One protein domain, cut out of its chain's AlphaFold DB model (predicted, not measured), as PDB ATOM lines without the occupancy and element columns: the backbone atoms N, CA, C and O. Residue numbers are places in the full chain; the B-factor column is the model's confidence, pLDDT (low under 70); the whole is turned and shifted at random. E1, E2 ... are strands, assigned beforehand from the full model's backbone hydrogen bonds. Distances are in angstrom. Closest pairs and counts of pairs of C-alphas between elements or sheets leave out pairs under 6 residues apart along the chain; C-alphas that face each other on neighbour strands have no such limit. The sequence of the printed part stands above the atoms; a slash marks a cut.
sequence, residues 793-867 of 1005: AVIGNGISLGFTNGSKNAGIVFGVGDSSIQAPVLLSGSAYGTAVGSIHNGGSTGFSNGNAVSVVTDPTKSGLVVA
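Overview. This is residues 793 to 867 of the 1005 residues of an uncharacterized protein of Candidatus Gastranaerophilales bacterium HUM_17 (UniProt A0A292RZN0). What does the model look like? It has little regular structure: a small sheet, E2 - E3 - E4, sits in the middle of loops, with the pair E1 - E5 at one end and the loop around Ser 819 at the other. The sheet is a meander, each strand the antiparallel neighbour of the one before. What makes it up? Of 75 printed residues, 19 are in five strands, E1 to E5 along the chain; the class is all strand. It is compact, with radius of gyration of the C-alphas 12.7 A and spans of 40 by 28 by 19 A.

Arrangement. What joins the sheet? Inner strand E3, residues 809 to 814, forms hairpins with E2, residues 802 to 804 (N 803 to O 810, 2.8 A), and E4, residues 825 to 828 (N 811 to O 828, 2.9 A). What pairs elsewhere? E1, residues 794 to 796, is antiparallel to E5, residues 864 to 866 (N 795 to O 865, 2.8 A).

Along the chain. How long are the strands? E3 spans 16.6 A, E4 9.6 A, E1 7.2 A, E2 7.1 A and E5 7.0 A. Where are anchors? C-alpha 794 is at (212.651, 142.359, 304.214), C-alpha 866 at (209.182, 145.037, 303.842).

Size, cuts and confidence. Is it whole? The printed part has no cut; the E4 to E5 link is long, 35 residues. Where is confidence low? Among residues under 70 are 816 to 823.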
ATOM      1  N   ALA A 793     214.829 146.630 303.085       66.81
ATOM      2  CA  ALA A 793     215.053 145.205 303.312       66.81
ATOM      3  C   ALA A 793     213.784 144.502 303.834       66.81
ATOM      4  O   ALA A 793     212.983 145.095 304.559       66.81
ATOM      5  N   VAL A 794     213.636 143.210 303.531       80.12
ATOM      6  CA  VAL A 794     212.651 142.359 304.214       80.12
ATOM      7  C   VAL A 794     213.123 142.136 305.653       80.12
ATOM      8  O   VAL A 794     214.230 141.648 305.879       80.12
ATOM      9  N   ILE A 795     212.288 142.504 306.622       82.19
ATOM     10  CA  ILE A 795     212.561 142.449 308.060       82.19
ATOM     11  C   ILE A 795     211.506 141.614 308.795       82.19
ATOM     12  O   ILE A 795     210.402 141.386 308.300       82.19
ATOM     13  N   GLY A 796     211.843 141.169 310.007       85.56
ATOM     14  CA  GLY A 796     210.891 140.501 310.892       85.56
ATOM     15  C   GLY A 796     209.930 141.490 311.554       85.56
ATOM     16  O   GLY A 796     210.364 142.515 312.074       85.56
ATOM     17  N   ASN A 797     208.637 141.163 311.600       84.06
ATOM     18  CA  ASN A 797     207.587 141.976 312.240       84.06
ATOM     19  C   ASN A 797     207.291 141.589 313.708       84.06
ATOM     20  O   ASN A 797     206.236 141.922 314.242       84.06
ATOM     21  N   GLY A 798     208.208 140.878 314.374       88.31
ATOM     22  CA  GLY A 798     208.096 140.530 315.798       88.31
ATOM     23  C   GLY A 798     207.232 139.304 316.125       88.31
ATOM     24  O   GLY A 798     207.106 138.957 317.299       88.31
ATOM     25  N   ILE A 799     206.692 138.607 315.121       91.75
ATOM     26  CA  ILE A 799     206.060 137.284 315.276       91.75
ATOM     27  C   ILE A 799     206.918 136.169 314.650       91.75
ATOM     28  O   ILE A 799     207.857 136.437 313.901       91.75
ATOM     29  N   SER A 800     206.627 134.905 314.973       90.69
ATOM     30  CA  SER A 800     207.316 133.739 314.396       90.69
ATOM     31  C   SER A 800     207.202 133.700 312.867       90.69
ATOM     32  O   SER A 800     206.118 133.961 312.340       90.69
ATOM     33  N   LEU A 801     208.251 133.246 312.172       92.12
ATOM     34  CA  LEU A 801     208.202 132.982 310.730       92.12
ATOM     35  C   LEU A 801     207.107 131.945 310.410       92.12
ATOM     36  O   LEU A 801     207.145 130.821 310.920       92.12
ATOM     37  N   GLY A 802     206.122 132.365 309.615       92.12
ATOM     38  CA  GLY A 802     204.888 131.641 309.330       92.12
ATOM     39  C   GLY A 802     204.955 130.870 308.016       92.12
ATOM     40  O   GLY A 802     205.206 131.441 306.957       92.12
ATOM     41  N   PHE A 803     204.681 129.571 308.085       91.81
ATOM     42  CA  PHE A 803     204.779 128.625 306.977       91.81
ATOM     43  C   PHE A 803     203.441 127.966 306.655       91.81
ATOM     44  O   PHE A 803     202.631 127.721 307.549       91.81
ATOM     45  N   THR A 804     203.236 127.627 305.382       90.62
ATOM     46  CA  THR A 804     202.067 126.890 304.896       90.62
ATOM     47  C   THR A 804     202.434 125.863 303.829       90.62
ATOM     48  O   THR A 804     203.369 126.056 303.053       90.62
ATOM     49  N   ASN A 805     201.661 124.780 303.762       88.69
ATOM     50  CA  ASN A 805     201.660 123.833 302.642       88.69
ATOM     51  C   ASN A 805     200.375 123.929 301.789       88.69
ATOM     52  O   ASN A 805     200.042 122.984 301.080       88.69
ATOM     53  N   GLY A 806     199.596 125.007 301.934       86.81
ATOM     54  CA  GLY A 806     198.287 125.171 301.291       86.81
ATOM     55  C   GLY A 806     197.124 124.449 301.988       86.81
ATOM     56  O   GLY A 806     195.990 124.549 301.531       86.81
ATOM     57  N   SER A 807     197.360 123.728 303.093       87.12
ATOM     58  CA  SER A 807     196.289 123.068 303.873       87.12
ATOM     59  C   SER A 807     196.437 123.194 305.392       87.12
ATOM     60  O   SER A 807     195.475 122.976 306.123       87.12
ATOM     61  N   LYS A 808     197.635 123.519 305.890       88.75
ATOM     62  CA  LYS A 808     197.933 123.796 307.300       88.75
ATOM     63  C   LYS A 808     198.917 124.957 307.378       88.75
ATOM     64  O   LYS A 808     199.831 125.026 306.557       88.75
ATOM     65  N   ASN A 809     198.772 125.792 308.405       91.44
ATOM     66  CA  ASN A 809     199.710 126.869 308.718       91.44
ATOM     67  C   ASN A 809     200.414 126.582 310.056       91.44
ATOM     68  O   ASN A 809     199.828 125.966 310.948       91.44
ATOM     69  N   ALA A 810     201.669 127.012 310.191       90.25
ATOM     70  CA  ALA A 810     202.502 126.791 311.373       90.25
ATOM     71  C   ALA A 810     203.511 127.933 311.572       90.25
ATOM     72  O   ALA A 810     203.891 128.592 310.609       90.25
ATOM     73  N   GLY A 811     203.973 128.142 312.805       90.25
ATOM     74  CA  GLY A 811     205.127 128.996 313.111       90.25
ATOM     75  C   GLY A 811     206.377 128.167 313.425       90.25
ATOM     76  O   GLY A 811     206.260 127.038 313.911       90.25
ATOM     77  N   ILE A 812     207.570 128.717 313.178       88.56
ATOM     78  CA  ILE A 812     208.829 128.143 313.688       88.56
ATOM     79  C   ILE A 812     208.896 128.248 315.220       88.56
ATOM     80  O   ILE A 812     208.679 129.319 315.788       88.56
ATOM     81  N   VAL A 813     209.286 127.148 315.873       84.88
ATOM     82  CA  VAL A 813     209.663 127.077 317.294       84.88
ATOM     83  C   VAL A 813     210.910 126.209 317.488       84.88
ATOM     84  O   VAL A 813     211.219 125.355 316.659       84.88
ATOM     85  N   PHE A 814     211.600 126.374 318.616       81.50
ATOM     86  CA  PHE A 814     212.574 125.390 319.094       81.50
ATOM     87  C   PHE A 814     211.868 124.385 320.008       81.50
ATOM     88  O   PHE A 814     211.212 124.778 320.972       81.50
ATOM     89  N   GLY A 815     211.983 123.094 319.705       71.06
ATOM     90  CA  GLY A 815     211.397 122.034 320.520       71.06
ATOM     91  C   GLY A 815     212.204 121.774 321.791       71.06
ATOM     92  O   GLY A 815     213.395 121.476 321.719       71.06
ATOM     93  N   VAL A 816     211.549 121.812 322.954       61.47
ATOM     94  CA  VAL A 816     212.120 121.280 324.201       61.47
ATOM     95  C   VAL A 816     212.067 119.750 324.171       61.47
ATOM     96  O   VAL A 816     211.037 119.140 324.441       61.47
ATOM     97  N   GLY A 817     213.176 119.124 323.778       57.31
ATOM     98  CA  GLY A 817     213.331 117.673 323.839       57.31
ATOM     99  C   GLY A 817     213.536 117.212 325.279       57.31
ATOM    100  O   GLY A 817     214.480 117.657 325.932       57.31
ATOM    101  N   ASP A 818     212.680 116.313 325.766       55.66
ATOM    102  CA  ASP A 818     212.924 115.650 327.046       55.66
ATOM    103  C   ASP A 818     214.092 114.660 326.899       55.66
ATOM    104  O   ASP A 818     214.096 113.792 326.025       55.66
ATOM    105  N   SER A 819     215.100 114.814 327.755       53.28
ATOM    106  CA  SER A 819     216.386 114.102 327.768       53.28
ATOM    107  C   SER A 819     217.271 114.172 326.494       53.28
ATOM    108  O   SER A 819     217.101 113.469 325.503       53.28
ATOM    109  N   SER A 820     218.400 114.881 326.617       52.19
ATOM    110  CA  SER A 820     219.695 114.579 325.959       52.19
ATOM    111  C   SER A 820     219.886 114.717 324.433       52.19
ATOM    112  O   SER A 820     221.022 114.559 323.984       52.19
ATOM    113  N   ILE A 821     218.875 115.066 323.632       53.16
ATOM    114  CA  ILE A 821     219.031 115.279 322.173       53.16
ATOM    115  C   ILE A 821     218.863 116.768 321.816       53.16
ATOM    116  O   ILE A 821     218.129 117.495 322.481       53.16
ATOM    117  N   GLN A 822     219.584 117.228 320.784       55.81
ATOM    118  CA  GLN A 822     219.555 118.613 320.286       55.81
ATOM    119  C   GLN A 822     218.119 119.119 320.093       55.81
ATOM    120  O   GLN A 822     217.335 118.461 319.414       55.81
ATOM    121  N   ALA A 823     217.806 120.303 320.632       61.03
ATOM    122  CA  ALA A 823     216.514 120.968 320.466       61.03
ATOM    123  C   ALA A 823     216.233 121.229 318.970       61.03
ATOM    124  O   ALA A 823     216.881 122.098 318.378       61.03
ATOM    125  N   PRO A 824     215.308 120.490 318.327       72.56
ATOM    126  CA  PRO A 824     215.094 120.618 316.895       72.56
ATOM    127  C   PRO A 824     214.309 121.895 316.592       72.56
ATOM    128  O   PRO A 824     213.430 122.299 317.358       72.56
ATOM    129  N   VAL A 825     214.575 122.502 315.436       80.56
ATOM    130  CA  VAL A 825     213.656 123.492 314.863       80.56
ATOM    131  C   VAL A 825     212.415 122.735 314.396       80.56
ATOM    132  O   VAL A 825     212.497 121.873 313.524       80.56
ATOM    133  N   LEU A 826     211.272 123.032 315.008       82.19
ATOM    134  CA  LEU A 826     209.979 122.431 314.700       82.19
ATOM    135  C   LEU A 826     209.050 123.479 314.093       82.19
ATOM    136  O   LEU A 826     209.137 124.669 314.394       82.19
ATOM    137  N   LEU A 827     208.106 123.013 313.283       85.62
ATOM    138  CA  LEU A 827     206.966 123.809 312.848       85.62
ATOM    139  C   LEU A 827     205.772 123.429 313.723       85.62
ATOM    140  O   LEU A 827     205.390 122.258 313.762       85.62
ATOM    141  N   SER A 828     205.184 124.398 314.425       86.38
ATOM    142  CA  SER A 828     204.055 124.181 315.338       86.38
ATOM    143  C   SER A 828     202.871 125.088 315.002       86.38
ATOM    144  O   SER A 828     203.006 126.309 314.891       86.38
ATOM    145  N   GLY A 829     201.683 124.494 314.873       86.94
ATOM    146  CA  GLY A 829     200.438 125.209 314.580       86.94
ATOM    147  C   GLY A 829     200.065 126.217 315.667       86.94
ATOM    148  O   GLY A 829     199.577 127.297 315.353       86.94
ATOM    149  N   SER A 830     200.379 125.924 316.935       86.38
ATOM    150  CA  SER A 830     200.123 126.842 318.054       86.38
ATOM    151  C   SER A 830     201.024 128.079 318.063       86.38
ATOM    152  O   SER A 830     200.755 128.990 318.832       86.38
ATOM    153  N   ALA A 831     202.084 128.107 317.249       88.06
ATOM    154  CA  ALA A 831     202.969 129.263 317.119       88.06
ATOM    155  C   ALA A 831     202.609 130.174 315.934       88.06
ATOM    156  O   ALA A 831     203.118 131.287 315.851       88.06
ATOM    157  N   TYR A 832     201.732 129.740 315.021       91.25
ATOM    158  CA  TYR A 832     201.382 130.499 313.819       91.25
ATOM    159  C   TYR A 832     200.845 131.902 314.159       91.25
ATOM    160  O   TYR A 832     199.764 132.052 314.729       91.25
ATOM    161  N   GLY A 833     201.605 132.942 313.801       90.19
ATOM    162  CA  GLY A 833     201.219 134.329 314.060       90.19
ATOM    163  C   GLY A 833     201.344 134.789 315.514       90.19
ATOM    164  O   GLY A 833     200.588 135.675 315.918       90.19
ATOM    165  N   THR A 834     202.243 134.181 316.295       90.31
ATOM    166  CA  THR A 834     202.505 134.502 317.713       90.31
ATOM    167  C   THR A 834     203.800 135.295 317.902       90.31
ATOM    168  O   THR A 834     204.730 135.165 317.107       90.31
ATOM    169  N   ALA A 835     203.877 136.120 318.953       91.38
ATOM    170  CA  ALA A 835     205.039 136.969 319.226       91.38
ATOM    171  C   ALA A 835     206.314 136.152 319.516       91.38
ATOM    172  O   ALA A 835     206.270 135.147 320.235       91.38
ATOM    173  N   VAL A 836     207.462 136.604 318.998       87.19
ATOM    174  CA  VAL A 836     208.761 135.953 319.244       87.19
ATOM    175  C   VAL A 836     209.099 135.912 320.739       87.19
ATOM    176  O   VAL A 836     208.803 136.840 321.486       87.19
ATOM    177  N   GLY A 837     209.710 134.812 321.186       82.62
ATOM    178  CA  GLY A 837     210.010 134.565 322.604       82.62
ATOM    179  C   GLY A 837     208.865 133.940 323.416       82.62
ATOM    180  O   GLY A 837     209.094 133.539 324.556       82.62
ATOM    181  N   SER A 838     207.663 133.792 322.848       83.50
ATOM    182  CA  SER A 838     206.546 133.096 323.510       83.50
ATOM    183  C   SER A 838     206.812 131.586 323.642       83.50
ATOM    184  O   SER A 838     207.273 130.938 322.699       83.50
ATOM    185  N   ILE A 839     206.495 131.012 324.808       79.00
ATOM    186  CA  ILE A 839     206.644 129.573 325.086       79.00
ATOM    187  C   ILE A 839     205.425 128.815 324.543       79.00
ATOM    188  O   ILE A 839     204.287 129.160 324.859       79.00
ATOM    189  N   HIS A 840     205.660 127.750 323.772       75.06
ATOM    190  CA  HIS A 840     204.610 126.955 323.132       75.06
ATOM    191  C   HIS A 840     204.753 125.465 323.461       75.06
ATOM    192  O   HIS A 840     205.718 124.825 323.054       75.06
ATOM    193  N   ASN A 841     203.743 124.892 324.120       67.81
ATOM    194  CA  ASN A 841     203.695 123.465 324.477       67.81
ATOM    195  C   ASN A 841     203.009 122.594 323.397       67.81
ATOM    196  O   ASN A 841     202.531 121.498 323.684       67.81
ATOM    197  N   GLY A 842     202.892 123.098 322.163       61.91
ATOM    198  CA  GLY A 842     202.214 122.417 321.058       61.91
ATOM    199  C   GLY A 842     203.158 121.523 320.257       61.91
ATOM    200  O   GLY A 842     204.160 122.001 319.721       61.91
ATOM    201  N   GLY A 843     202.805 120.240 320.135       65.25
ATOM    202  CA  GLY A 843     203.546 119.267 319.328       65.25
ATOM    203  C   GLY A 843     203.667 119.656 317.847       65.25
ATOM    204  O   GLY A 843     202.930 120.505 317.345       65.25
ATOM    205  N   SER A 844     204.610 119.018 317.149       70.94
ATOM    206  CA  SER A 844     204.904 119.305 315.739       70.94
ATOM    207  C   SER A 844     203.654 119.195 314.860       70.94
ATOM    208  O   SER A 844     202.983 118.158 314.832       70.94
ATOM    209  N   THR A 845     203.343 120.251 314.107       70.56
ATOM    210  CA  THR A 845     202.298 120.195 313.079       70.56
ATOM    211  C   THR A 845     202.767 119.287 311.955       70.56
ATOM    212  O   THR A 845     203.677 119.636 311.210       70.56
ATOM    213  N   GLY A 846     202.116 118.130 311.818       66.12
ATOM    214  CA  GLY A 846     202.412 117.153 310.773       66.12
ATOM    215  C   GLY A 846     202.153 117.690 309.365       66.12
ATOM    216  O   GLY A 846     201.074 117.473 308.802       66.12
ATOM    217  N   PHE A 847     203.149 118.373 308.806       79.38
ATOM    218  CA  PHE A 847     203.439 118.370 307.380       79.38
ATOM    219  C   PHE A 847     204.015 116.992 307.031       79.38
ATOM    220  O   PHE A 847     204.912 116.500 307.714       79.38
ATOM    221  N   SER A 848     203.457 116.339 306.016       72.31
ATOM    222  CA  SER A 848     203.871 114.993 305.612       72.31
ATOM    223  C   SER A 848     205.253 115.016 304.954       72.31
ATOM    224  O   SER A 848     205.632 116.011 304.333       72.31
ATOM    225  N   ASN A 849     205.994 113.904 305.036       67.31
ATOM    226  CA  ASN A 849     207.241 113.743 304.281       67.31
ATOM    227  C   ASN A 849     206.996 113.989 302.784       67.31
ATOM    228  O   ASN A 849     206.091 113.396 302.201       67.31
ATOM    229  N   GLY A 850     207.819 114.847 302.177       70.31
ATOM    230  CA  GLY A 850     207.696 115.246 300.771       70.31
ATOM    231  C   GLY A 850     206.807 116.469 300.508       70.31
ATOM    232  O   GLY A 850     206.769 116.933 299.373       70.31
ATOM    233  N   ASN A 851     206.132 117.034 301.518       79.81
ATOM    234  CA  ASN A 851     205.386 118.280 301.339       79.81
ATOM    235  C   ASN A 851     206.335 119.452 301.039       79.81
ATOM    236  O   ASN A 851     207.206 119.770 301.849       79.81
ATOM    237  N   ALA A 852     206.099 120.155 299.930       82.38
ATOM    238  CA  ALA A 852     206.619 121.507 299.752       82.38
ATOM    239  C   ALA A 852     205.959 122.459 300.768       82.38
ATOM    240  O   ALA A 852     204.779 122.311 301.101       82.38
ATOM    241  N   VAL A 853     206.725 123.432 301.262       86.50
ATOM    242  CA  VAL A 853     206.278 124.414 302.257       86.50
ATOM    243  C   VAL A 853     206.769 125.796 301.825       86.50
ATOM    244  O   VAL A 853     207.919 125.939 301.416       86.50
ATOM    245  N   SER A 854     205.900 126.801 301.906       90.25
ATOM    246  CA  SER A 854     206.188 128.197 301.557       90.25
ATOM    247  C   SER A 854     205.903 129.126 302.739       90.25
ATOM    248  O   SER A 854     205.280 128.715 303.722       90.25
ATOM    249  N   VAL A 855     206.339 130.383 302.647       91.81
ATOM    250  CA  VAL A 855     205.965 131.439 303.600       91.81
ATOM    251  C   VAL A 855     204.487 131.800 303.411       91.81
ATOM    252  O   VAL A 855     203.961 131.775 302.298       91.81
ATOM    253  N   VAL A 856     203.803 132.120 304.506       91.00
ATOM    254  CA  VAL A 856     202.407 132.575 304.500       91.00
ATOM    255  C   VAL A 856     202.281 133.982 303.905       91.00
ATOM    256  O   VAL A 856     203.058 134.874 304.233       91.00
ATOM    257  N   THR A 857     201.265 134.185 303.063       85.38
ATOM    258  CA  THR A 857     200.986 135.450 302.358       85.38
ATOM    259  C   THR A 857     200.264 136.510 303.196       85.38
ATOM    260  O   THR A 857     200.275 137.677 302.822       85.38
ATOM    261  N   ASP A 858     199.653 136.137 304.324       84.25
ATOM    262  CA  ASP A 858     199.051 137.070 305.287       84.25
ATOM    263  C   ASP A 858     200.156 137.860 306.023       84.25
ATOM    264  O   ASP A 858     200.892 137.268 306.823       84.25
ATOM    265  N   PRO A 859     200.291 139.187 305.817       74.62
ATOM    266  CA  PRO A 859     201.367 139.985 306.410       74.62
ATOM    267  C   PRO A 859     201.248 140.130 307.937       74.62
ATOM    268  O   PRO A 859     202.219 140.494 308.598       74.62
ATOM    269  N   THR A 860     200.089 139.812 308.524       83.19
ATOM    270  CA  THR A 860     199.886 139.778 309.983       83.19
ATOM    271  C   THR A 860     200.305 138.440 310.608       83.19
ATOM    272  O   THR A 860     200.293 138.303 311.835       83.19
ATOM    273  N   LYS A 861     200.673 137.446 309.780       88.56
ATOM    274  CA  LYS A 861     201.012 136.069 310.187       88.56
ATOM    275  C   LYS A 861     202.275 135.487 309.536       88.56
ATOM    276  O   LYS A 861     202.750 134.447 309.986       88.56
ATOM    277  N   SER A 862     202.825 136.146 308.518       90.62
ATOM    278  CA  SER A 862     204.001 135.723 307.745       90.62
ATOM    279  C   SER A 862     205.302 135.664 308.553       90.62
ATOM    280  O   SER A 862     206.176 134.861 308.243       90.62
ATOM    281  N   GLY A 863     205.469 136.532 309.555       89.25
ATOM    282  CA  GLY A 863     206.769 136.801 310.184       89.25
ATOM    283  C   GLY A 863     207.687 137.740 309.392       89.25
ATOM    284  O   GLY A 863     208.743 138.101 309.901       89.25
ATOM    285  N   LEU A 864     207.301 138.146 308.175       87.81
ATOM    286  CA  LEU A 864     208.092 138.975 307.259       87.81
ATOM    287  C   LEU A 864     207.280 140.170 306.748       87.81
ATOM    288  O   LEU A 864     206.164 139.999 306.255       87.81
ATOM    289  N   VAL A 865     207.879 141.358 306.789       82.06
ATOM    290  CA  VAL A 865     207.370 142.589 306.162       82.06
ATOM    291  C   VAL A 865     208.508 143.325 305.459       82.06
ATOM    292  O   VAL A 865     209.671 143.177 305.826       82.06
ATOM    293  N   VAL A 866     208.194 144.137 304.453       74.56
ATOM    294  CA  VAL A 866     209.182 145.037 303.842       74.56
ATOM    295  C   VAL A 866     209.356 146.264 304.741       74.56
ATOM    296  O   VAL A 866     208.370 146.866 305.171       74.56
ATOM    297  N   ALA A 867     210.599 146.639 305.047       66.56
ATOM    298  CA  ALA A 867     210.881 147.847 305.812       66.56
ATOM    299  C   ALA A 867     210.339 149.084 305.072       66.56
ATOM    300  O   ALA A 867     210.587 149.257 303.879       66.56
TER     301      ALA A 867